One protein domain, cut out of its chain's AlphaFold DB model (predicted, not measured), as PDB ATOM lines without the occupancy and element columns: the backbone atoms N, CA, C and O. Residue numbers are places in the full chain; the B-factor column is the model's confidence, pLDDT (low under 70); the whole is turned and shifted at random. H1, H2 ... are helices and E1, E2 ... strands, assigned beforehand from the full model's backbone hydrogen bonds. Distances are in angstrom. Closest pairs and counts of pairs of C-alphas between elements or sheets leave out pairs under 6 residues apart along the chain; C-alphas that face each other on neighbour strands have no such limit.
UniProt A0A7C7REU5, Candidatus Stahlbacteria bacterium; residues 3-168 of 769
ATOM      1  N   ARG A   3     351.334 139.020 241.058       89.19
ATOM      2  CA  ARG A   3     351.124 137.995 240.029       89.19
ATOM      3  C   ARG A   3     352.333 137.083 239.926       89.19
ATOM      4  O   ARG A   3     353.471 137.535 239.954       89.19
ATOM      5  N   ARG A   4     352.065 135.792 239.775       90.94
ATOM      6  CA  ARG A   4     353.076 134.756 239.584       90.94
ATOM      7  C   ARG A   4     353.089 134.339 238.124       90.94
ATOM      8  O   ARG A   4     352.070 133.865 237.625       90.94
ATOM      9  N   LEU A   5     354.222 134.520 237.466       91.56
ATOM     10  CA  LEU A   5     354.481 134.058 236.113       91.56
ATOM     11  C   LEU A   5     355.345 132.800 236.164       91.56
ATOM     12  O   LEU A   5     356.352 132.774 236.867       91.56
ATOM     13  N   GLU A   6     354.950 131.776 235.418       92.31
ATOM     14  CA  GLU A   6     355.690 130.522 235.289       92.31
ATOM     15  C   GLU A   6     356.194 130.399 233.853       92.31
ATOM     16  O   GLU A   6     355.407 130.576 232.922       92.31
ATOM     17  N   VAL A   7     357.483 130.105 233.674       92.81
ATOM     18  CA  VAL A   7     358.147 130.000 232.369       92.81
ATOM     19  C   VAL A   7     358.867 128.658 232.275       92.81
ATOM     20  O   VAL A   7     359.663 128.302 233.141       92.81
ATOM     21  N   LYS A   8     358.597 127.887 231.219       92.00
ATOM     22  CA  LYS A   8     359.296 126.621 230.947       92.00
ATOM     23  C   LYS A   8     359.570 126.439 229.463       92.00
ATOM     24  O   LYS A   8     358.888 127.021 228.621       92.00
ATOM     25  N   PHE A   9     360.483 125.530 229.134       91.75
ATOM     26  CA  PHE A   9     360.595 125.021 227.768       91.75
ATOM     27  C   PHE A   9     359.299 124.332 227.316       91.75
ATOM     28  O   PHE A   9     358.645 123.629 228.100       91.75
ATOM     29  N   LYS A  10     358.955 124.506 226.038       90.25
ATOM     30  CA  LYS A  10     357.880 123.783 225.347       90.25
ATOM     31  C   LYS A  10     358.121 122.277 225.384       90.25
ATOM     32  O   LYS A  10     359.251 121.794 225.491       90.25
ATOM     33  N   ASP A  11     357.044 121.513 225.270       84.38
ATOM     34  CA  ASP A  11     357.160 120.067 225.114       84.38
ATOM     35  C   ASP A  11     357.815 119.731 223.764       84.38
ATOM     36  O   ASP A  11     357.619 120.430 222.773       84.38
ATOM     37  N   GLY A  12     358.665 118.703 223.752       85.62
ATOM     38  CA  GLY A  12     359.525 118.363 222.610       85.62
ATOM     39  C   GLY A  12     360.922 118.998 222.640       85.62
ATOM     40  O   GLY A  12     361.830 118.448 222.022       85.62
ATOM     41  N   PHE A  13     361.141 120.073 223.405       90.25
ATOM     42  CA  PHE A  13     362.486 120.617 223.632       90.25
ATOM     43  C   PHE A  13     363.194 119.908 224.792       90.25
ATOM     44  O   PHE A  13     362.577 119.524 225.792       90.25
ATOM     45  N   VAL A  14     364.512 119.742 224.654       89.81
ATOM     46  CA  VAL A  14     365.365 119.168 225.700       89.81
ATOM     47  C   VAL A  14     365.625 120.223 226.768       89.81
ATOM     48  O   VAL A  14     366.277 121.231 226.515       89.81
ATOM     49  N   ASP A  15     365.153 119.961 227.984       92.12
ATOM     50  CA  ASP A  15     365.487 120.764 229.156       92.12
ATOM     51  C   ASP A  15     366.867 120.355 229.690       92.12
ATOM     52  O   ASP A  15     367.013 119.412 230.473       92.12
ATOM     53  N   THR A  16     367.903 121.055 229.234       92.69
ATOM     54  CA  THR A  16     369.298 120.776 229.603       92.69
ATOM     55  C   THR A  16     369.567 120.999 231.093       92.69
ATOM     56  O   THR A  16     370.363 120.263 231.684       92.69
ATOM     57  N   ARG A  17     368.874 121.956 231.734       93.88
ATOM     58  CA  ARG A  17     368.952 122.185 233.188       93.88
ATOM     59  C   ARG A  17     368.356 120.997 233.934       93.88
ATOM     60  O   ARG A  17     369.005 120.469 234.838       93.88
ATOM     61  N   GLY A  18     367.181 120.534 233.512       95.19
ATOM     62  CA  GLY A  18     366.525 119.341 234.044       95.19
ATOM     63  C   GLY A  18     367.398 118.090 233.927       95.19
ATOM     64  O   GLY A  18     367.642 117.410 234.925       95.19
ATOM     65  N   GLU A  19     367.964 117.822 232.748       95.31
ATOM     66  CA  GLU A  19     368.854 116.671 232.535       95.31
ATOM     67  C   GLU A  19     370.140 116.749 233.369       95.31
ATOM     68  O   GLU A  19     370.581 115.743 233.935       95.31
ATOM     69  N   ARG A  20     370.726 117.943 233.523       93.19
ATOM     70  CA  ARG A  20     371.881 118.159 234.407       93.19
ATOM     71  C   ARG A  20     371.537 117.818 235.856       93.19
ATOM     72  O   ARG A  20     372.280 117.074 236.493       93.19
ATOM     73  N   ILE A  21     370.409 118.313 236.368       94.88
ATOM     74  CA  ILE A  21     369.957 118.030 237.737       94.88
ATOM     75  C   ILE A  21     369.652 116.543 237.925       94.88
ATOM     76  O   ILE A  21     370.132 115.948 238.885       94.88
ATOM     77  N   LYS A  22     368.950 115.907 236.983       95.94
ATOM     78  CA  LYS A  22     368.704 114.457 236.989       95.94
ATOM     79  C   LYS A  22     370.002 113.654 237.122       95.94
ATOM     80  O   LYS A  22     370.079 112.754 237.958       95.94
ATOM     81  N   ARG A  23     371.037 113.995 236.342       93.81
ATOM     82  CA  ARG A  23     372.358 113.349 236.432       93.81
ATOM     83  C   ARG A  23     373.016 113.580 237.792       93.81
ATOM     84  O   ARG A  23     373.568 112.635 238.346       93.81
ATOM     85  N   LYS A  24     372.939 114.795 238.352       91.75
ATOM     86  CA  LYS A  24     373.476 115.097 239.690       91.75
ATOM     87  C   LYS A  24     372.762 114.298 240.788       91.75
ATOM     88  O   LYS A  24     373.436 113.659 241.587       91.75
ATOM     89  N   ILE A  25     371.426 114.242 240.776       93.00
ATOM     90  CA  ILE A  25     370.630 113.453 241.735       93.00
ATOM     91  C   ILE A  25     371.079 111.982 241.720       93.00
ATOM     92  O   ILE A  25     371.357 111.407 242.774       93.00
ATOM     93  N   ALA A  26     371.221 111.394 240.528       92.12
ATOM     94  CA  ALA A  26     371.644 110.004 240.382       92.12
ATOM     95  C   ALA A  26     373.097 109.775 240.823       92.12
ATOM     96  O   ALA A  26     373.368 108.868 241.608       92.12
ATOM     97  N   ASN A  27     374.028 110.599 240.342       87.69
ATOM     98  CA  ASN A  27     375.461 110.380 240.541       87.69
ATOM     99  C   ASN A  27     375.946 110.762 241.942       87.69
ATOM    100  O   ASN A  27     377.016 110.312 242.350       87.69
ATOM    101  N   TRP A  28     375.239 111.653 242.639       85.81
ATOM    102  CA  TRP A  28     375.702 112.199 243.915       85.81
ATOM    103  C   TRP A  28     374.906 111.668 245.092       85.81
ATOM    104  O   TRP A  28     375.494 111.317 246.106       85.81
ATOM    105  N   LEU A  29     373.581 111.595 244.953       87.56
ATOM    106  CA  LEU A  29     372.699 111.156 246.034       87.56
ATOM    107  C   LEU A  29     372.311 109.679 245.894       87.56
ATOM    108  O   LEU A  29     371.672 109.121 246.781       87.56
ATOM    109  N   GLY A  30     372.649 109.039 244.767       89.31
ATOM    110  CA  GLY A  30     372.249 107.660 244.479       89.31
ATOM    111  C   GLY A  30     370.740 107.494 244.268       89.31
ATOM    112  O   GLY A  30     370.236 106.370 244.270       89.31
ATOM    113  N   ILE A  31     369.997 108.591 244.091       92.88
ATOM    114  CA  ILE A  31     368.543 108.571 243.911       92.88
ATOM    115  C   ILE A  31     368.242 108.508 242.411       92.88
ATOM    116  O   ILE A  31     368.675 109.351 241.631       92.88
ATOM    117  N   LYS A  32     367.480 107.504 241.974       93.75
ATOM    118  CA  LYS A  32     367.069 107.389 240.571       93.75
ATOM    119  C   LYS A  32     365.778 108.169 240.337       93.75
ATOM    120  O   LYS A  32     364.764 107.888 240.968       93.75
ATOM    121  N   VAL A  33     365.820 109.112 239.402       95.62
ATOM    122  CA  VAL A  33     364.652 109.849 238.897       95.62
ATOM    123  C   VAL A  33     364.567 109.658 237.384       95.62
ATOM    124  O   VAL A  33     365.589 109.612 236.694       95.62
ATOM    125  N   SER A  34     363.358 109.501 236.852       95.25
ATOM    126  CA  SER A  34     363.141 109.253 235.423       95.25
ATOM    127  C   SER A  34     363.184 110.549 234.613       95.25
ATOM    128  O   SER A  34     363.728 110.564 233.503       95.25
ATOM    129  N   LYS A  35     362.686 111.651 235.181       94.88
ATOM    130  CA  LYS A  35     362.611 112.962 234.528       94.88
ATOM    131  C   LYS A  35     362.692 114.082 235.562       94.88
ATOM    132  O   LYS A  35     362.131 113.967 236.650       94.88
ATOM    133  N   VAL A  36     363.370 115.165 235.194       95.94
ATOM    134  CA  VAL A  36     363.345 116.437 235.918       95.94
ATOM    135  C   VAL A  36     363.064 117.532 234.898       95.94
ATOM    136  O   VAL A  36     363.703 117.556 233.846       95.94
ATOM    137  N   ARG A  37     362.103 118.410 235.184       94.75
ATOM    138  CA  ARG A  37     361.848 119.632 234.411       94.75
ATOM    139  C   ARG A  37     362.011 120.848 235.304       94.75
ATOM    140  O   ARG A  37     361.594 120.816 236.458       94.75
ATOM    141  N   VAL A  38     362.605 121.894 234.762       95.38
ATOM    142  CA  VAL A  38     362.843 123.158 235.447       95.38
ATOM    143  C   VAL A  38     361.849 124.195 234.939       95.38
ATOM    144  O   VAL A  38     361.595 124.291 233.736       95.38
ATOM    145  N   VAL A  39     361.259 124.940 235.869       93.81
ATOM    146  CA  VAL A  39     360.348 126.053 235.591       93.81
ATOM    147  C   VAL A  39     360.872 127.273 236.332       93.81
ATOM    148  O   VAL A  39     361.081 127.220 237.547       93.81
ATOM    149  N   ASP A  40     361.095 128.356 235.599       94.69
ATOM    150  CA  ASP A  40     361.483 129.642 236.164       94.69
ATOM    151  C   ASP A  40     360.229 130.394 236.597       94.69
ATOM    152  O   ASP A  40     359.221 130.434 235.883       94.69
ATOM    153  N   ILE A  41     360.276 130.964 237.795       93.94
ATOM    154  CA  ILE A  41     359.144 131.638 238.411       93.94
ATOM    155  C   ILE A  41     359.503 133.094 238.643       93.94
ATOM    156  O   ILE A  41     360.514 133.389 239.274       93.94
ATOM    157  N   TYR A  42     358.611 133.985 238.220       94.50
ATOM    158  CA  TYR A  42     358.692 135.415 238.492       94.50
ATOM    159  C   TYR A  42     357.460 135.845 239.287       94.50
ATOM    160  O   TYR A  42     356.332 135.843 238.790       94.50
ATOM    161  N   THR A  43     357.666 136.203 240.548       94.19
ATOM    162  CA  THR A  43     356.650 136.799 241.417       94.19
ATOM    163  C   THR A  43     356.749 138.314 241.295       94.19
ATOM    164  O   THR A  43     357.631 138.940 241.875       94.19
ATOM    165  N   ILE A  44     355.850 138.899 240.510       93.69
ATOM    166  CA  ILE A  44     355.801 140.329 240.210       93.69
ATOM    167  C   ILE A  44     354.845 140.986 241.206       93.69
ATOM    168  O   ILE A  44     353.626 140.811 241.113       93.69
ATOM    169  N   ASP A  45     355.391 141.735 242.160       93.19
ATOM    170  CA  ASP A  45     354.629 142.580 243.077       93.19
ATOM    171  C   ASP A  45     354.684 144.026 242.589       93.19
ATOM    172  O   ASP A  45     355.506 144.823 243.028       93.19
ATOM    173  N   ALA A  46     353.824 144.353 241.627       91.75
ATOM    174  CA  ALA A  46     353.726 145.691 241.059       91.75
ATOM    175  C   ALA A  46     352.266 146.047 240.761       91.75
ATOM    176  O   ALA A  46     351.390 145.185 240.635       91.75
ATOM    177  N   ASN A  47     351.959 147.336 240.697       92.12
ATOM    178  CA  ASN A  47     350.659 147.829 240.275       92.12
ATOM    179  C   ASN A  47     350.651 148.047 238.758       92.12
ATOM    180  O   ASN A  47     350.902 149.159 238.283       92.12
ATOM    181  N   LEU A  48     350.389 146.970 238.017       91.38
ATOM    182  CA  LEU A  48     350.296 146.950 236.558       91.38
ATOM    183  C   LEU A  48     348.878 146.567 236.113       91.38
ATOM    184  O   LEU A  48     348.187 145.795 236.786       91.38
ATOM    185  N   SER A  49     348.450 147.101 234.972       92.88
ATOM    186  CA  SER A  49     347.211 146.693 234.297       92.88
ATOM    187  C   SER A  49     347.330 145.275 233.709       92.88
ATOM    188  O   SER A  49     348.445 144.803 233.464       92.88
ATOM    189  N   PRO A  50     346.212 144.564 233.470       90.75
ATOM    190  CA  PRO A  50     346.228 143.267 232.792       90.75
ATOM    191  C   PRO A  50     346.973 143.288 231.449       90.75
ATOM    192  O   PRO A  50     347.736 142.367 231.169       90.75
ATOM    193  N   GLU A  51     346.815 144.353 230.664       93.12
ATOM    194  CA  GLU A  51     347.474 144.544 229.370       93.12
ATOM    195  C   GLU A  51     348.990 144.696 229.532       93.12
ATOM    196  O   GLU A  51     349.764 144.113 228.774       93.12
ATOM    197  N   GLN A  52     349.431 145.433 230.557       94.56
ATOM    198  CA  GLN A  52     350.853 145.554 230.883       94.56
ATOM    199  C   GLN A  52     351.450 144.214 231.316       94.56
ATOM    200  O   GLN A  52     352.566 143.909 230.911       94.56
ATOM    201  N   PHE A  53     350.719 143.400 232.086       93.25
ATOM    202  CA  PHE A  53     351.162 142.049 232.440       93.25
ATOM    203  C   PHE A  53     351.353 141.170 231.195       93.25
ATOM    204  O   PHE A  53     352.405 140.558 231.030       93.25
ATOM    205  N   GLU A  54     350.397 141.138 230.268       93.06
ATOM    206  CA  GLU A  54     350.586 140.374 229.027       93.06
ATOM    207  C   GLU A  54     351.749 140.917 228.182       93.06
ATOM    208  O   GLU A  54     352.566 140.142 227.687       93.06
ATOM    209  N   THR A  55     351.905 142.242 228.119       94.19
ATOM    210  CA  THR A  55     353.012 142.889 227.402       94.19
ATOM    211  C   THR A  55     354.375 142.463 227.955       94.19
ATOM    212  O   THR A  55     355.246 142.054 227.186       94.19
ATOM    213  N   ILE A  56     354.577 142.508 229.278       95.25
ATOM    214  CA  ILE A  56     355.856 142.093 229.882       95.25
ATOM    215  C   ILE A  56     356.074 140.580 229.753       95.25
ATOM    216  O   ILE A  56     357.204 140.150 229.531       95.25
ATOM    217  N   ARG A  57     355.014 139.760 229.833       94.44
ATOM    218  CA  ARG A  57     355.116 138.308 229.627       94.44
ATOM    219  C   ARG A  57     355.692 137.995 228.252       94.44
ATOM    220  O   ARG A  57     356.581 137.159 228.163       94.44
ATOM    221  N   GLU A  58     355.183 138.637 227.205       92.94
ATOM    222  CA  GLU A  58     355.555 138.341 225.817       92.94
ATOM    223  C   GLU A  58     356.903 138.924 225.400       92.94
ATOM    224  O   GLU A  58     357.588 138.313 224.588       92.94
ATOM    225  N   ASN A  59     357.283 140.081 225.947       93.94
ATOM    226  CA  ASN A  59     358.453 140.826 225.473       93.94
ATOM    227  C   ASN A  59     359.685 140.706 226.382       93.94
ATOM    228  O   ASN A  59     360.786 141.001 225.929       93.94
ATOM    229  N   ILE A  60     359.520 140.305 227.649       94.12
ATOM    230  CA  ILE A  60     360.630 140.215 228.620       94.12
ATOM    231  C   ILE A  60     360.887 138.767 229.030       94.12
ATOM    232  O   ILE A  60     362.026 138.311 229.022       94.12
ATOM    233  N   PHE A  61     359.835 138.043 229.415       93.75
ATOM    234  CA  PHE A  61     359.978 136.770 230.129       93.75
ATOM    235  C   PHE A  61     359.822 135.522 229.258       93.75
ATOM    236  O   PHE A  61     359.951 134.411 229.768       93.75
ATOM    237  N   LEU A  62     359.498 135.676 227.976       91.75
ATOM    238  CA  LEU A  62     359.179 134.565 227.090       91.75
ATOM    239  C   LEU A  62     360.061 134.599 225.846       91.75
ATOM    240  O   LEU A  62     359.956 135.518 225.043       91.75
ATOM    241  N   ASP A  63     360.839 133.540 225.626       92.44
ATOM    242  CA  ASP A  63     361.279 133.184 224.276       92.44
ATOM    243  C   ASP A  63     360.124 132.460 223.554       92.44
ATOM    244  O   ASP A  63     359.843 131.290 223.846       92.44
ATOM    245  N   PRO A  64     359.444 133.099 222.583       90.12
ATOM    246  CA  PRO A  64     358.282 132.510 221.932       90.12
ATOM    247  C   PRO A  64     358.631 131.300 221.058       90.12
ATOM    248  O   PRO A  64     357.723 130.564 220.665       90.12
ATOM    249  N   VAL A  65     359.907 131.057 220.740       92.75
ATOM    250  CA  VAL A  65     360.347 129.899 219.950       92.75
ATOM    251  C   VAL A  65     360.394 128.662 220.834       92.75
ATOM    252  O   VAL A  65     359.723 127.669 220.531       92.75
ATOM    253  N   THR A  66     361.130 128.729 221.941       92.19
ATOM    254  CA  THR A  66     361.473 127.550 222.751       92.19
ATOM    255  C   THR A  66     360.657 127.415 224.033       92.19
ATOM    256  O   THR A  66     360.562 126.313 224.577       92.19
ATOM    257  N   GLN A  67     360.020 128.486 224.505       93.19
ATOM    258  CA  GLN A  67     359.379 128.537 225.817       93.19
ATOM    259  C   GLN A  67     357.873 128.791 225.741       93.19
ATOM    260  O   GLN A  67     357.306 129.173 224.717       93.19
ATOM    261  N   VAL A  68     357.209 128.526 226.861       91.44
ATOM    262  CA  VAL A  68     355.820 128.885 227.143       91.44
ATOM    263  C   VAL A  68     355.763 129.522 228.524       91.44
ATOM    264  O   VAL A  68     356.423 129.053 229.454       91.44
ATOM    265  N   ALA A  69     354.961 130.577 228.646       91.38
ATOM    266  CA  ALA A  69     354.800 131.331 229.879       91.38
ATOM    267  C   ALA A  69     353.317 131.562 230.178       91.38
ATOM    268  O   ALA A  69     352.534 131.808 229.262       91.38
ATOM    269  N   SER A  70     352.927 131.487 231.450       88.56
ATOM    270  CA  SER A  70     351.544 131.692 231.888       88.56
ATOM    271  C   SER A  70     351.517 132.310 233.271       88.56
ATOM    272  O   SER A  70     352.280 131.917 234.155       88.56
ATOM    273  N   TYR A  71     350.594 133.247 233.478       85.81
ATOM    274  CA  TYR A  71     350.257 133.688 234.821       85.81
ATOM    275  C   TYR A  71     349.470 132.585 235.522       85.81
ATOM    276  O   TYR A  71     348.446 132.125 235.016       85.81
ATOM    277  N   ALA A  72     349.934 132.164 236.692       67.12
ATOM    278  CA  ALA A  72     349.192 131.249 237.542       67.12
ATOM    279  C   ALA A  72     348.012 132.017 238.166       67.12
ATOM    280  O   ALA A  72     348.146 132.604 239.238       67.12
ATOM    281  N   GLN A  73     346.867 132.081 237.474       55.69
ATOM    282  CA  GLN A  73     345.678 132.777 237.987       55.69
ATOM    283  C   GLN A  73     344.883 131.901 238.967       55.69
ATOM    284  O   GLN A  73     344.395 132.408 239.975       55.69
ATOM    285  N   HIS A  74     344.831 130.581 238.751       48.78
ATOM    286  CA  HIS A  74     344.163 129.632 239.644       48.78
ATOM    287  C   HIS A  74     344.797 128.234 239.593       48.78
ATOM    288  O   HIS A  74     345.253 127.780 238.553       48.78
ATOM    289  N   HIS A  75     344.705 127.487 240.701       48.06
ATOM    290  CA  HIS A  75     345.093 126.067 240.835       48.06
ATOM    291  C   HIS A  75     344.400 125.111 239.832       48.06
ATOM    292  O   HIS A  75     344.653 123.908 239.848       48.06
ATOM    293  N   ARG A  76     343.495 125.623 238.984       43.88
ATOM    294  CA  ARG A  76     342.740 124.872 237.974       43.88
ATOM    295  C   ARG A  76     343.212 125.101 236.533       43.88
ATOM    296  O   ARG A  76     342.813 124.311 235.683       43.88
ATOM    297  N   ASP A  77     344.071 126.088 236.262       51.69
ATOM    298  CA  ASP A  77     344.654 126.296 234.928       51.69
ATOM    299  C   ASP A  77     345.897 125.410 234.760       51.69
ATOM    300  O   ASP A  77     347.017 125.748 235.134       51.69
ATOM    301  N   LYS A  78     345.665 124.194 234.253       52.72
ATOM    302  CA  LYS A  78     346.570 123.029 234.296       52.72
ATOM    303  C   LYS A  78     347.712 123.002 233.264       52.72
ATOM    304  O   LYS A  78     348.280 121.938 233.035       52.72
ATOM    305  N   ASN A  79     348.062 124.103 232.603       57.25
ATOM    306  CA  ASN A  79     348.774 123.960 231.324       57.25
ATOM    307  C   ASN A  79     350.313 123.920 231.414       57.25
ATOM    308  O   ASN A  79     350.938 123.281 230.566       57.25
ATOM    309  N   LEU A  80     350.954 124.535 232.419       69.75
ATOM    310  CA  LEU A  80     352.429 124.555 232.493       69.75
ATOM    311  C   LEU A  80     353.029 123.526 233.454       69.75
ATOM    312  O   LEU A  80     353.980 122.833 233.081       69.75
ATOM    313  N   VAL A  81     352.460 123.378 234.646       73.31
ATOM    314  CA  VAL A  81     352.951 122.469 235.690       73.31
ATOM    315  C   VAL A  81     352.174 121.152 235.618       73.31
ATOM    316  O   VAL A  81     351.067 121.025 236.133       73.31
ATOM    317  N   ALA A  82     352.738 120.165 234.922       75.25
ATOM    318  CA  ALA A  82     352.140 118.846 234.711       75.25
ATOM    319  C   ALA A  82     353.226 117.758 234.636       75.25
ATOM    320  O   ALA A  82     354.408 118.073 234.512       75.25
ATOM    321  N   ASP A  83     352.817 116.486 234.687       85.94
ATOM    322  CA  ASP A  83     353.696 115.317 234.498       85.94
ATOM    323  C   ASP A  83     354.854 115.205 235.517       85.94
ATOM    324  O   ASP A  83     356.025 115.083 235.154       85.94
ATOM    325  N   PHE A  84     354.522 115.233 236.812       92.62
ATOM    326  CA  PHE A  84     355.474 115.064 237.915       92.62
ATOM    327  C   PHE A  84     354.847 114.318 239.095       92.62
ATOM    328  O   PHE A  84     353.628 114.331 239.260       92.62
ATOM    329  N   ASP A  85     355.690 113.714 239.933       95.31
ATOM    330  CA  ASP A  85     355.276 113.063 241.183       95.31
ATOM    331  C   ASP A  85     355.478 114.004 242.377       95.31
ATOM    332  O   ASP A  85     354.608 114.127 243.247       95.31
ATOM    333  N   TYR A  86     356.607 114.719 242.382       96.38
ATOM    334  CA  TYR A  86     356.960 115.730 243.372       96.38
ATOM    335  C   TYR A  86     357.466 117.011 242.712       96.38
ATOM    336  O   TYR A  86     358.117 116.987 241.670       96.38
ATOM    337  N   LEU A  87     357.173 118.132 243.353       94.25
ATOM    338  CA  LEU A  87     357.652 119.457 243.006       94.25
ATOM    339  C   LEU A  87     358.485 119.987 244.169       94.25
ATOM    340  O   LEU A  87     358.036 119.946 245.318       94.25
ATOM    341  N   ILE A  88     359.669 120.506 243.854       96.44
ATOM    342  CA  ILE A  88     360.507 121.276 244.778       96.44
ATOM    343  C   ILE A  88     360.603 122.700 244.234       96.44
ATOM    344  O   ILE A  88     361.087 122.886 243.124       96.44
ATOM    345  N   GLU A  89     360.143 123.696 244.983       94.75
ATOM    346  CA  GLU A  89     360.361 125.109 244.656       94.75
ATOM    347  C   GLU A  89     361.426 125.674 245.579       94.75
ATOM    348  O   GLU A  89     361.269 125.575 246.792       94.75
ATOM    349  N   VAL A  90     362.477 126.259 245.009       95.44
ATOM    350  CA  VAL A  90     363.577 126.903 245.733       95.44
ATOM    351  C   VAL A  90     363.535 128.398 245.438       95.44
ATOM    352  O   VAL A  90     363.562 128.791 244.273       95.44
ATOM    353  N   GLY A  91     363.449 129.222 246.480       93.31
ATOM    354  CA  GLY A  91     363.435 130.683 246.390       93.31
ATOM    355  C   GLY A  91     364.354 131.313 247.431       93.31
ATOM    356  O   GLY A  91     364.795 130.639 248.363       93.31
ATOM    357  N   PHE A  92     364.659 132.595 247.265       90.25
ATOM    358  CA  PHE A  92     365.522 133.330 248.186       90.25
ATOM    359  C   PHE A  92     364.816 133.685 249.499       90.25
ATOM    360  O   PHE A  92     363.621 133.982 249.527       90.25
ATOM    361  N   LEU A  93     365.568 133.666 250.600       87.56
ATOM    362  CA  LEU A  93     365.126 134.219 251.879       87.56
ATOM    363  C   LEU A  93     365.008 135.754 251.795       87.56
ATOM    364  O   LEU A  93     365.695 136.379 250.984       87.56
ATOM    365  N   PRO A  94     364.171 136.387 252.641       81.81
ATOM    366  CA  PRO A  94     364.109 137.843 252.727       81.81
ATOM    367  C   PRO A  94     365.485 138.475 252.944       81.81
ATOM    368  O   PRO A  94     366.223 138.073 253.840       81.81
ATOM    369  N   GLY A  95     365.803 139.484 252.132       76.00
ATOM    370  CA  GLY A  95     367.032 140.283 252.242       76.00
ATOM    371  C   GLY A  95     368.190 139.782 251.393       76.00
ATOM    372  O   GLY A  95     369.129 140.536 251.158       76.00
ATOM    373  N   VAL A  96     368.095 138.563 250.864       81.38
ATOM    374  CA  VAL A  96     369.075 138.039 249.914       81.38
ATOM    375  C   VAL A  96     368.905 138.735 248.563       81.38
ATOM    376  O   VAL A  96     367.789 138.921 248.074       81.38
ATOM    377  N   LYS A  97     370.027 139.128 247.960       83.50
ATOM    378  CA  LYS A  97     370.073 139.798 246.658       83.50
ATOM    379  C   LYS A  97     369.580 138.860 245.547       83.50
ATOM    380  O   LYS A  97     370.162 137.805 245.311       83.50
ATOM    381  N   ASP A  98     368.538 139.285 244.836       88.19
ATOM    382  CA  ASP A  98     367.987 138.595 243.666       88.19
ATOM    383  C   ASP A  98     368.315 139.377 242.386       88.19
ATOM    384  O   ASP A  98     367.537 140.210 241.916       88.19
ATOM    385  N   THR A  99     369.490 139.114 241.811       87.31
ATOM    386  CA  THR A  99     369.976 139.802 240.604       87.31
ATOM    387  C   THR A  99     369.040 139.618 239.405       87.31
ATOM    388  O   THR A  99     368.894 140.527 238.585       87.31
ATOM    389  N   VAL A 100     368.380 138.459 239.286       91.12
ATOM    390  CA  VAL A 100     367.428 138.203 238.194       91.12
ATOM    391  C   VAL A 100     366.157 139.015 238.416       91.12
ATOM    392  O   VAL A 100     365.666 139.631 237.471       91.12
ATOM    393  N   GLY A 101     365.650 139.066 239.648       92.38
ATOM    394  CA  GLY A 101     364.522 139.907 240.040       92.38
ATOM    395  C   GLY A 101     364.773 141.390 239.764       92.38
ATOM    396  O   GLY A 101     363.953 142.053 239.131       92.38
ATOM    397  N   GLU A 102     365.945 141.908 240.131       89.00
ATOM    398  CA  GLU A 102     366.311 143.303 239.864       89.00
ATOM    399  C   GLU A 102     366.505 143.609 238.375       89.00
ATOM    400  O   GLU A 102     366.001 144.618 237.882       89.00
ATOM    401  N   THR A 103     367.159 142.720 237.624       90.62
ATOM    402  CA  THR A 103     367.286 142.879 236.164       90.62
ATOM    403  C   THR A 103     365.909 142.849 235.497       90.62
ATOM    404  O   THR A 103     365.630 143.635 234.593       90.62
ATOM    405  N   SER A 104     365.011 141.986 235.984       94.62
ATOM    406  CA  SER A 104     363.623 141.906 235.521       94.62
ATOM    407  C   SER A 104     362.849 143.186 235.827       94.62
ATOM    408  O   SER A 104     362.087 143.651 234.982       94.62
ATOM    409  N   LYS A 105     363.055 143.781 237.010       93.25
ATOM    410  CA  LYS A 105     362.506 145.094 237.365       93.25
ATOM    411  C   LYS A 105     362.961 146.154 236.360       93.25
ATOM    412  O   LYS A 105     362.102 146.797 235.767       93.25
ATOM    413  N   GLY A 106     364.268 146.276 236.119       91.44
ATOM    414  CA  GLY A 106     364.813 147.249 235.164       91.44
ATOM    415  C   GLY A 106     364.254 147.064 233.750       91.44
ATOM    416  O   GLY A 106     363.801 148.020 233.130       91.44
ATOM    417  N   ALA A 107     364.157 145.818 233.272       94.06
ATOM    418  CA  ALA A 107     363.561 145.519 231.969       94.06
ATOM    419  C   ALA A 107     362.079 145.936 231.879       94.06
ATOM    420  O   ALA A 107     361.631 146.419 230.836       94.06
ATOM    421  N   ILE A 108     361.306 145.771 232.961       95.50
ATOM    422  CA  ILE A 108     359.911 146.231 233.028       95.50
ATOM    423  C   ILE A 108     359.849 147.760 232.963       95.50
ATOM    424  O   ILE A 108     359.027 148.296 232.220       95.50
ATOM    425  N   GLU A 109     360.699 148.457 233.718       94.25
ATOM    426  CA  GLU A 109     360.753 149.923 233.737       94.25
ATOM    427  C   GLU A 109     361.101 150.483 232.353       94.25
ATOM    428  O   GLU A 109     360.418 151.386 231.859       94.25
ATOM    429  N   ASP A 110     362.083 149.873 231.687       93.12
ATOM    430  CA  ASP A 110     362.522 150.234 230.341       93.12
ATOM    431  C   ASP A 110     361.446 149.993 229.283       93.12
ATOM    432  O   ASP A 110     361.255 150.838 228.399       93.12
ATOM    433  N   LEU A 111     360.741 148.861 229.349       95.62
ATOM    434  CA  LEU A 111     359.691 148.521 228.390       95.62
ATOM    435  C   LEU A 111     358.451 149.399 228.579       95.62
ATOM    436  O   LEU A 111     357.888 149.894 227.604       95.62
ATOM    437  N   LEU A 112     358.025 149.601 229.827       95.00
ATOM    438  CA  LEU A 112     356.814 150.355 230.154       95.00
ATOM    439  C   LEU A 112     357.045 151.868 230.237       95.00
ATOM    440  O   LEU A 112     356.072 152.611 230.374       95.00
ATOM    441  N   LYS A 113     358.306 152.321 230.172       94.06
ATOM    442  CA  LYS A 113     358.714 153.723 230.366       94.06
ATOM    443  C   LYS A 113     358.164 154.302 231.672       94.06
ATOM    444  O   LYS A 113     357.665 155.425 231.714       94.06
ATOM    445  N   ARG A 114     358.227 153.497 232.737       91.62
ATOM    446  CA  ARG A 114     357.702 153.824 234.065       91.62
ATOM    447  C   ARG A 114     358.600 153.235 235.138       91.62
ATOM    448  O   ARG A 114     358.664 152.018 235.252       91.62
ATOM    449  N   GLU A 115     359.168 154.086 235.982       88.56
ATOM    450  CA  GLU A 115     359.845 153.640 237.201       88.56
ATOM    451  C   GLU A 115     358.854 152.944 238.145       88.56
ATOM    452  O   GLU A 115     357.740 153.427 238.399       88.56
ATOM    453  N   LEU A 116     359.239 151.778 238.651       89.00
ATOM    454  CA  LEU A 116     358.496 151.074 239.680       89.00
ATOM    455  C   LEU A 116     358.791 151.715 241.038       89.00
ATOM    456  O   LEU A 116     359.916 152.104 241.354       89.00
ATOM    457  N   LYS A 117     357.758 151.813 241.874       87.44
ATOM    458  CA  LYS A 117     357.873 152.416 243.206       87.44
ATOM    459  C   LYS A 117     358.807 151.589 244.104       87.44
ATOM    460  O   LYS A 117     358.946 150.391 243.883       87.44
ATOM    461  N   PRO A 118     359.373 152.164 245.183       79.19
ATOM    462  CA  PRO A 118     360.258 151.431 246.098       79.19
ATOM    463  C   PRO A 118     359.663 150.140 246.686       79.19
ATOM    464  O   PRO A 118     360.394 149.210 247.002       79.19
ATOM    465  N   ASN A 119     358.337 150.064 246.820       82.06
ATOM    466  CA  ASN A 119     357.629 148.889 247.328       82.06
ATOM    467  C   ASN A 119     357.218 147.876 246.239       82.06
ATOM    468  O   ASN A 119     356.625 146.846 246.583       82.06
ATOM    469  N   GLU A 120     357.491 148.178 244.966       90.31
ATOM    470  CA  GLU A 120     357.233 147.329 243.807       90.31
ATOM    471  C   GLU A 120     358.522 146.617 243.365       90.31
ATOM    472  O   GLU A 120     359.564 147.245 243.170       90.31
ATOM    473  N   ALA A 121     358.459 145.295 243.198       91.38
ATOM    474  CA  ALA A 121     359.625 144.471 242.892       91.38
ATOM    475  C   ALA A 121     359.247 143.178 242.156       91.38
ATOM    476  O   ALA A 121     358.084 142.763 242.130       91.38
ATOM    477  N   VAL A 122     360.254 142.531 241.572       93.62
ATOM    478  CA  VAL A 122     360.150 141.181 241.011       93.62
ATOM    479  C   VAL A 122     361.044 140.261 241.831       93.62
ATOM    480  O   VAL A 122     362.187 140.606 242.108       93.62
ATOM    481  N   TYR A 123     360.516 139.099 242.198       93.94
ATOM    482  CA  TYR A 123     361.229 138.066 242.947       93.94
ATOM    483  C   TYR A 123     361.230 136.769 242.159       93.94
ATOM    484  O   TYR A 123     360.230 136.437 241.516       93.94
ATOM    485  N   THR A 124     362.310 136.009 242.243       94.56
ATOM    486  CA  THR A 124     362.487 134.784 241.476       94.56
ATOM    487  C   THR A 124     362.544 133.543 242.353       94.56
ATOM    488  O   THR A 124     363.008 133.545 243.496       94.56
ATOM    489  N   SER A 125     362.020 132.450 241.811       95.06
ATOM    490  CA  SER A 125     362.209 131.108 242.352       95.06
ATOM    491  C   SER A 125     362.356 130.113 241.204       95.06
ATOM    492  O   SER A 125     362.032 130.398 240.051       95.06
ATOM    493  N   THR A 126     362.900 128.937 241.498       95.31
ATOM    494  CA  THR A 126     363.022 127.844 240.530       95.31
ATOM    495  C   THR A 126     362.219 126.653 241.018       95.31
ATOM    496  O   THR A 126     362.411 126.189 242.144       95.31
ATOM    497  N   GLN A 127     361.343 126.121 240.168       94.38
ATOM    498  CA  GLN A 127     360.673 124.852 240.421       94.38
ATOM    499  C   GLN A 127     361.354 123.708 239.685       94.38
ATOM    500  O   GLN A 127     361.675 123.799 238.502       94.38
ATOM    501  N   TYR A 128     361.477 122.591 240.388       96.38
ATOM    502  CA  TYR A 128     361.950 121.318 239.881       96.38
ATOM    503  C   TYR A 128     360.793 120.325 239.936       96.38
ATOM    504  O   TYR A 128     360.374 119.892 241.010       96.38
ATOM    505  N   LEU A 129     360.269 119.980 238.766       95.31
ATOM    506  CA  LEU A 129     359.237 118.971 238.576       95.31
ATOM    507  C   LEU A 129     359.923 117.614 238.420       95.31
ATOM    508  O   LEU A 129     360.578 117.364 237.407       95.31
ATOM    509  N   ILE A 130     359.813 116.757 239.431       96.94
ATOM    510  CA  ILE A 130     360.548 115.495 239.530       96.94
ATOM    511  C   ILE A 130     359.581 114.326 239.349       96.94
ATOM    512  O   ILE A 130     358.550 114.232 240.021       96.94
ATOM    513  N   LYS A 131     359.948 113.409 238.453       96.38
ATOM    514  CA  LYS A 131     359.236 112.158 238.199       96.38
ATOM    515  C   LYS A 131     360.147 110.967 238.467       96.38
ATOM    516  O   LYS A 131     361.330 110.991 238.111       96.38
ATOM    517  N   GLY A 132     359.619 109.913 239.072       94.00
ATOM    518  CA  GLY A 132     360.382 108.710 239.376       94.00
ATOM    519  C   GLY A 132     359.624 107.706 240.234       94.00
ATOM    520  O   GLY A 132     358.640 108.018 240.895       94.00
ATOM    521  N   GLU A 133     360.125 106.477 240.251       89.38
ATOM    522  CA  GLU A 133     359.561 105.409 241.070       89.38
ATOM    523  C   GLU A 133     360.080 105.486 242.511       89.38
ATOM    524  O   GLU A 133     361.236 105.842 242.757       89.38
ATOM    525  N   ASN A 134     359.243 105.098 243.480       87.88
ATOM    526  CA  ASN A 134     359.613 105.012 244.899       87.88
ATOM    527  C   ASN A 134     360.186 106.325 245.475       87.88
ATOM    528  O   ASN A 134     361.082 106.306 246.335       87.88
ATOM    529  N   LEU A 135     359.705 107.467 244.980       92.88
ATOM    530  CA  LEU A 135     360.016 108.777 245.539       92.88
ATOM    531  C   LEU A 135     359.239 108.979 246.840       92.88
ATOM    532  O   LEU A 135     358.060 108.648 246.936       92.88
ATOM    533  N   THR A 136     359.918 109.518 247.846       94.25
ATOM    534  CA  THR A 136     359.338 109.853 249.147       94.25
ATOM    535  C   THR A 136     359.652 111.302 249.476       94.25
ATOM    536  O   THR A 136     360.599 111.880 248.934       94.25
ATOM    537  N   LYS A 137     358.890 111.885 250.404       93.25
ATOM    538  CA  LYS A 137     359.139 113.253 250.869       93.25
ATOM    539  C   LYS A 137     360.547 113.406 251.457       93.25
ATOM    540  O   LYS A 137     361.210 114.380 251.133       93.25
ATOM    541  N   ASP A 138     361.047 112.406 252.183       94.62
ATOM    542  CA  ASP A 138     362.412 112.413 252.737       94.62
ATOM    543  C   ASP A 138     363.494 112.428 251.650       94.62
ATOM    544  O   ASP A 138     364.489 113.141 251.765       94.62
ATOM    545  N   LYS A 139     363.293 111.688 250.550       94.94
ATOM    546  CA  LYS A 139     364.201 111.748 249.394       94.94
ATOM    547  C   LYS A 139     364.163 113.118 248.721       94.94
ATOM    548  O   LYS A 139     365.202 113.597 248.287       94.94
ATOM    549  N   MET A 140     362.989 113.744 248.623       96.75
ATOM    550  CA  MET A 140     362.876 115.100 248.073       96.75
ATOM    551  C   MET A 140     363.543 116.128 248.984       96.75
ATOM    552  O   MET A 140     364.182 117.048 248.494       96.75
ATOM    553  N   GLU A 141     363.442 115.938 250.294       95.38
ATOM    554  CA  GLU A 141     364.071 116.782 251.306       95.38
ATOM    555  C   GLU A 141     365.604 116.665 251.254       95.38
ATOM    556  O   GLU A 141     366.303 117.672 251.319       95.38
ATOM    557  N   HIS A 142     366.127 115.455 251.025       91.56
ATOM    558  CA  HIS A 142     367.542 115.210 250.723       91.56
ATOM    559  C   HIS A 142     367.965 115.909 249.415       91.56
ATOM    560  O   HIS A 142     368.947 116.644 249.389       91.56
ATOM    561  N   ILE A 143     367.200 115.761 248.327       94.50
ATOM    562  CA  ILE A 143     367.493 116.449 247.057       94.50
ATOM    563  C   ILE A 143     367.487 117.974 247.234       94.50
ATOM    564  O   ILE A 143     368.385 118.651 246.737       94.50
ATOM    565  N   ALA A 144     366.498 118.525 247.936       94.31
ATOM    566  CA  ALA A 144     366.381 119.960 248.149       94.31
ATOM    567  C   ALA A 144     367.596 120.507 248.910       94.31
ATOM    568  O   ALA A 144     368.319 121.344 248.379       94.31
ATOM    569  N   ARG A 145     367.865 119.981 250.107       89.50
ATOM    570  CA  ARG A 145     368.919 120.482 250.999       89.50
ATOM    571  C   ARG A 145     370.330 120.196 250.497       89.50
ATOM    572  O   ARG A 145     371.204 121.059 250.567       89.50
ATOM    573  N   ASP A 146     370.585 118.983 250.018       85.50
ATOM    574  CA  ASP A 146     371.955 118.530 249.765       85.50
ATOM    575  C   ASP A 146     372.413 118.793 248.323       85.50
ATOM    576  O   ASP A 146     373.615 118.740 248.049       85.50
ATOM    577  N   LEU A 147     371.488 119.151 247.421       88.75
ATOM    578  CA  LEU A 147     371.788 119.430 246.015       88.75
ATOM    579  C   LEU A 147     371.221 120.756 245.479       88.75
ATOM    580  O   LEU A 147     371.943 121.441 244.758       88.75
ATOM    581  N   LEU A 148     369.954 121.094 245.745       91.69
ATOM    582  CA  LEU A 148     369.268 122.184 245.026       91.69
ATOM    583  C   LEU A 148     369.289 123.544 245.727       91.69
ATOM    584  O   LEU A 148     369.182 124.556 245.040       91.69
ATOM    585  N   ALA A 149     369.378 123.575 247.056       89.81
ATOM    586  CA  ALA A 149     369.229 124.786 247.852       89.81
ATOM    587  C   ALA A 149     370.353 124.943 248.881       89.81
ATOM    588  O   ALA A 149     370.855 123.960 249.432       89.81
ATOM    589  N   ASN A 150     370.726 126.189 249.170       85.81
ATOM    590  CA  ASN A 150     371.531 126.547 250.334       85.81
ATOM    591  C   ASN A 150     370.622 127.122 251.432       85.81
ATOM    592  O   ASN A 150     370.088 128.215 251.277       85.81
ATOM    593  N   GLU A 151     370.472 126.404 252.547       85.62
ATOM    594  CA  GLU A 151     369.588 126.785 253.664       85.62
ATOM    595  C   GLU A 151     369.929 128.129 254.321       85.62
ATOM    596  O   GLU A 151     369.074 128.718 254.979       85.62
ATOM    597  N   LEU A 152     371.150 128.638 254.120       80.06
ATOM    598  CA  LEU A 152     371.550 129.955 254.612       80.06
ATOM    599  C   LEU A 152     370.891 131.101 253.842       80.06
ATOM    600  O   LEU A 152     370.647 132.142 254.431       80.06
ATOM    601  N   ILE A 153     370.604 130.930 252.551       82.25
ATOM    602  CA  ILE A 153     370.125 132.018 251.675       82.25
ATOM    603  C   ILE A 153     368.832 131.690 250.935       82.25
ATOM    604  O   ILE A 153     368.206 132.564 250.334       82.25
ATOM    605  N   GLN A 154     368.412 130.433 250.961       90.38
ATOM    606  CA  GLN A 154     367.258 129.945 250.231       90.38
ATOM    607  C   GLN A 154     366.345 129.151 251.152       90.38
ATOM    608  O   GLN A 154     366.778 128.443 252.059       90.38
ATOM    609  N   HIS A 155     365.056 129.226 250.857       91.56
ATOM    610  CA  HIS A 155     364.051 128.334 251.404       91.56
ATOM    611  C   HIS A 155     363.531 127.425 250.292       91.56
ATOM    612  O   HIS A 155     363.567 127.773 249.108       91.56
ATOM    613  N   TRP A 156     362.981 126.271 250.664       94.75
ATOM    614  CA  TRP A 156     362.317 125.398 249.706       94.75
ATOM    615  C   TRP A 156     360.959 124.911 250.189       94.75
ATOM    616  O   TRP A 156     360.671 124.828 251.382       94.75
ATOM    617  N   LYS A 157     360.104 124.586 249.223       93.88
ATOM    618  CA  LYS A 157     358.799 123.973 249.446       93.88
ATOM    619  C   LYS A 157     358.699 122.691 248.639       93.88
ATOM    620  O   LYS A 157     358.969 122.693 247.442       93.88
ATOM    621  N   ILE A 158     358.253 121.621 249.291       95.44
ATOM    622  CA  ILE A 158     358.050 120.314 248.664       95.44
ATOM    623  C   ILE A 158     356.564 119.993 248.654       95.44
ATOM    624  O   ILE A 158     355.917 120.023 249.703       95.44
ATOM    625  N   LEU A 159     356.042 119.654 247.480       93.25
ATOM    626  CA  LEU A 159     354.666 119.210 247.290       93.25
ATOM    627  C   LEU A 159     354.635 117.952 246.431       93.25
ATOM    628  O   LEU A 159     355.222 117.917 245.354       93.25
ATOM    629  N   SER A 160     353.904 116.935 246.871       94.00
ATOM    630  CA  SER A 160     353.458 115.869 245.972       94.00
ATOM    631  C   SER A 160     352.445 116.412 244.965       94.00
ATOM    632  O   SER A 160     351.767 117.413 245.221       94.00
ATOM    633  N   TYR A 161     352.269 115.715 243.844       90.75
ATOM    634  CA  TYR A 161     351.252 116.059 242.849       90.75
ATOM    635  C   TYR A 161     349.847 116.209 243.462       90.75
ATOM    636  O   TYR A 161     349.126 117.158 243.158       90.75
ATOM    637  N   ASN A 162     349.480 115.328 244.399       90.00
ATOM    638  CA  ASN A 162     348.182 115.366 245.081       90.00
ATOM    639  C   ASN A 162     348.023 116.581 246.005       90.00
ATOM    640  O   ASN A 162     346.939 117.159 246.079       90.00
ATOM    641  N   GLU A 163     349.076 116.969 246.729       90.31
ATOM    642  CA  GLU A 163     349.056 118.189 247.541       90.31
ATOM    643  C   GLU A 163     348.979 119.421 246.636       90.31
ATOM    644  O   GLU A 163     348.143 120.292 246.858       90.31
ATOM    645  N   TRP A 164     349.786 119.470 245.576       87.69
ATOM    646  CA  TRP A 164     349.770 120.566 244.611       87.69
ATOM    647  C   TRP A 164     348.391 120.745 243.952       87.69
ATOM    648  O   TRP A 164     347.890 121.865 243.920       87.69
ATOM    649  N   GLN A 165     347.710 119.667 243.547       83.50
ATOM    650  CA  GLN A 165     346.340 119.734 243.005       83.50
ATOM    651  C   GLN A 165     345.326 120.349 243.986       83.50
ATOM    652  O   GLN A 165     344.363 120.983 243.559       83.50
ATOM    653  N   LYS A 166     345.514 120.159 245.299       84.31
ATOM    654  CA  LYS A 166     344.577 120.647 246.324       84.31
ATOM    655  C   LYS A 166     344.769 122.123 246.664       84.31
ATOM    656  O   LYS A 166     343.782 122.820 246.868       84.31
ATOM    657  N   GLN A 167     346.014 122.583 246.781       83.12
ATOM    658  CA  GLN A 167     346.322 123.923 247.310       83.12
ATOM    659  C   GLN A 167     347.117 124.825 246.357       83.12
ATOM    660  O   GLN A 167     347.243 126.020 246.627       83.12
ATOM    661  N   GLY A 168     347.656 124.284 245.263       79.56
ATOM    662  CA  GLY A 168     348.601 124.979 244.393       79.56
ATOM    663  C   GLY A 168     349.832 125.492 245.147       79.56
ATOM    664  O   GLY A 168     350.202 125.000 246.222       79.56
TER     665      GLY A 168
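This is residues 3 to 168 of the 769 residues of a protein of Candidatus Stahlbacteria bacterium (UniProt A0A7C7REU5). One twisted sheet of six strands has helices H1, H3 and H4 over one face and the short helix H5 on the face opposite to those three, while H2 packs on the sheet at its E3 edge. The long strands E2 and E5 run side by side through its middle; H1 lies over one end of them, H3 over E5 near the other end, H4 over E4 and E6, and H2 over the edge strand E3 and its neighbour E1. The printed part has 166 residues, with five named helices and six named strands in the order E1 H1 E2 H2 E3 E4 H3 E5 H4 E6 H5. The sheet order is E3 E1 E2 E5 E4 E6, antiparallel throughout, and the class is mixed, helices and strands. The whole is compact, with a radius of gyration of the C-alphas of 16.5 A and spans of 50 by 35 by 30 A.

E1, residues 3 to 9, begins at C-alpha 3 (351.124, 137.995, 240.029). H1, residues 16 to 29, is 19.3 A long, and E2, residues 35 to 45, is 31.8 A long. H2 is residues 50 to 59, E3 is residues 67 to 71 and E4 is residues 86 to 92. H3, residues 99 to 112, measures 19.8 A, and E5, residues 121 to 131, measures 32.7 A, ending at C-alpha 131 (359.236, 112.158, 238.199). H4 is residues 137 to 148, E6 is residues 154 to 160, and H5, residues 161 to 167, ends at C-alpha 167 (346.322, 123.923, 247.310).

Within hydrogen-bond range are N 6 and O 70 of E1 and E3, 3.0 A, and N 5 and O 42 of E1 and E2, 2.8 A. Also within hydrogen-bond range are N 39 and O 127 of E2 and E5, 2.9 A, N 128 and O 88 of E5 and E4, 2.8 A, and N 87 and O 159 of E4 and E6, 2.8 A. H1 is on the sheet over E2 and E5, across the strands, its closest C-alphas to E2 being Gly 18 and Val 36, 4.7 A. H3 lies over E5, with Gly 101 and Val 122 closest, C-alphas 4.7 A apart. H1 touches H4 with residues 24 to 29 alone, closest at the C-alphas of Ile 25 and Ile 143, 6.9 A. H2 and H3 only just touch, with 3 pairs of C-alphas within 8 A, closest at Ile 56 and Ile 108, 6.6 A, at a steep tilt of 66 degrees, opposite ways. H5 lies over E6 at a height over the sheet of 8.3 A. E2, H2, E3 and E5, H4, E6 are split strand-helix-strand units, two strands running the same way with another strand between them, E1 and E4 respectively; both crossovers are right-handed. In the five helices every O i to N i+4 pair is within hydrogen-bond range.

The C-alphas of Lys 113 and Asn 134 are farthest apart, at 50.8 A. The printed part has no cut. The link from E3 to E4, 14 residues, is long. Mean pLDDT of the printed part is 89.3, with residues 72 to 80 under 70.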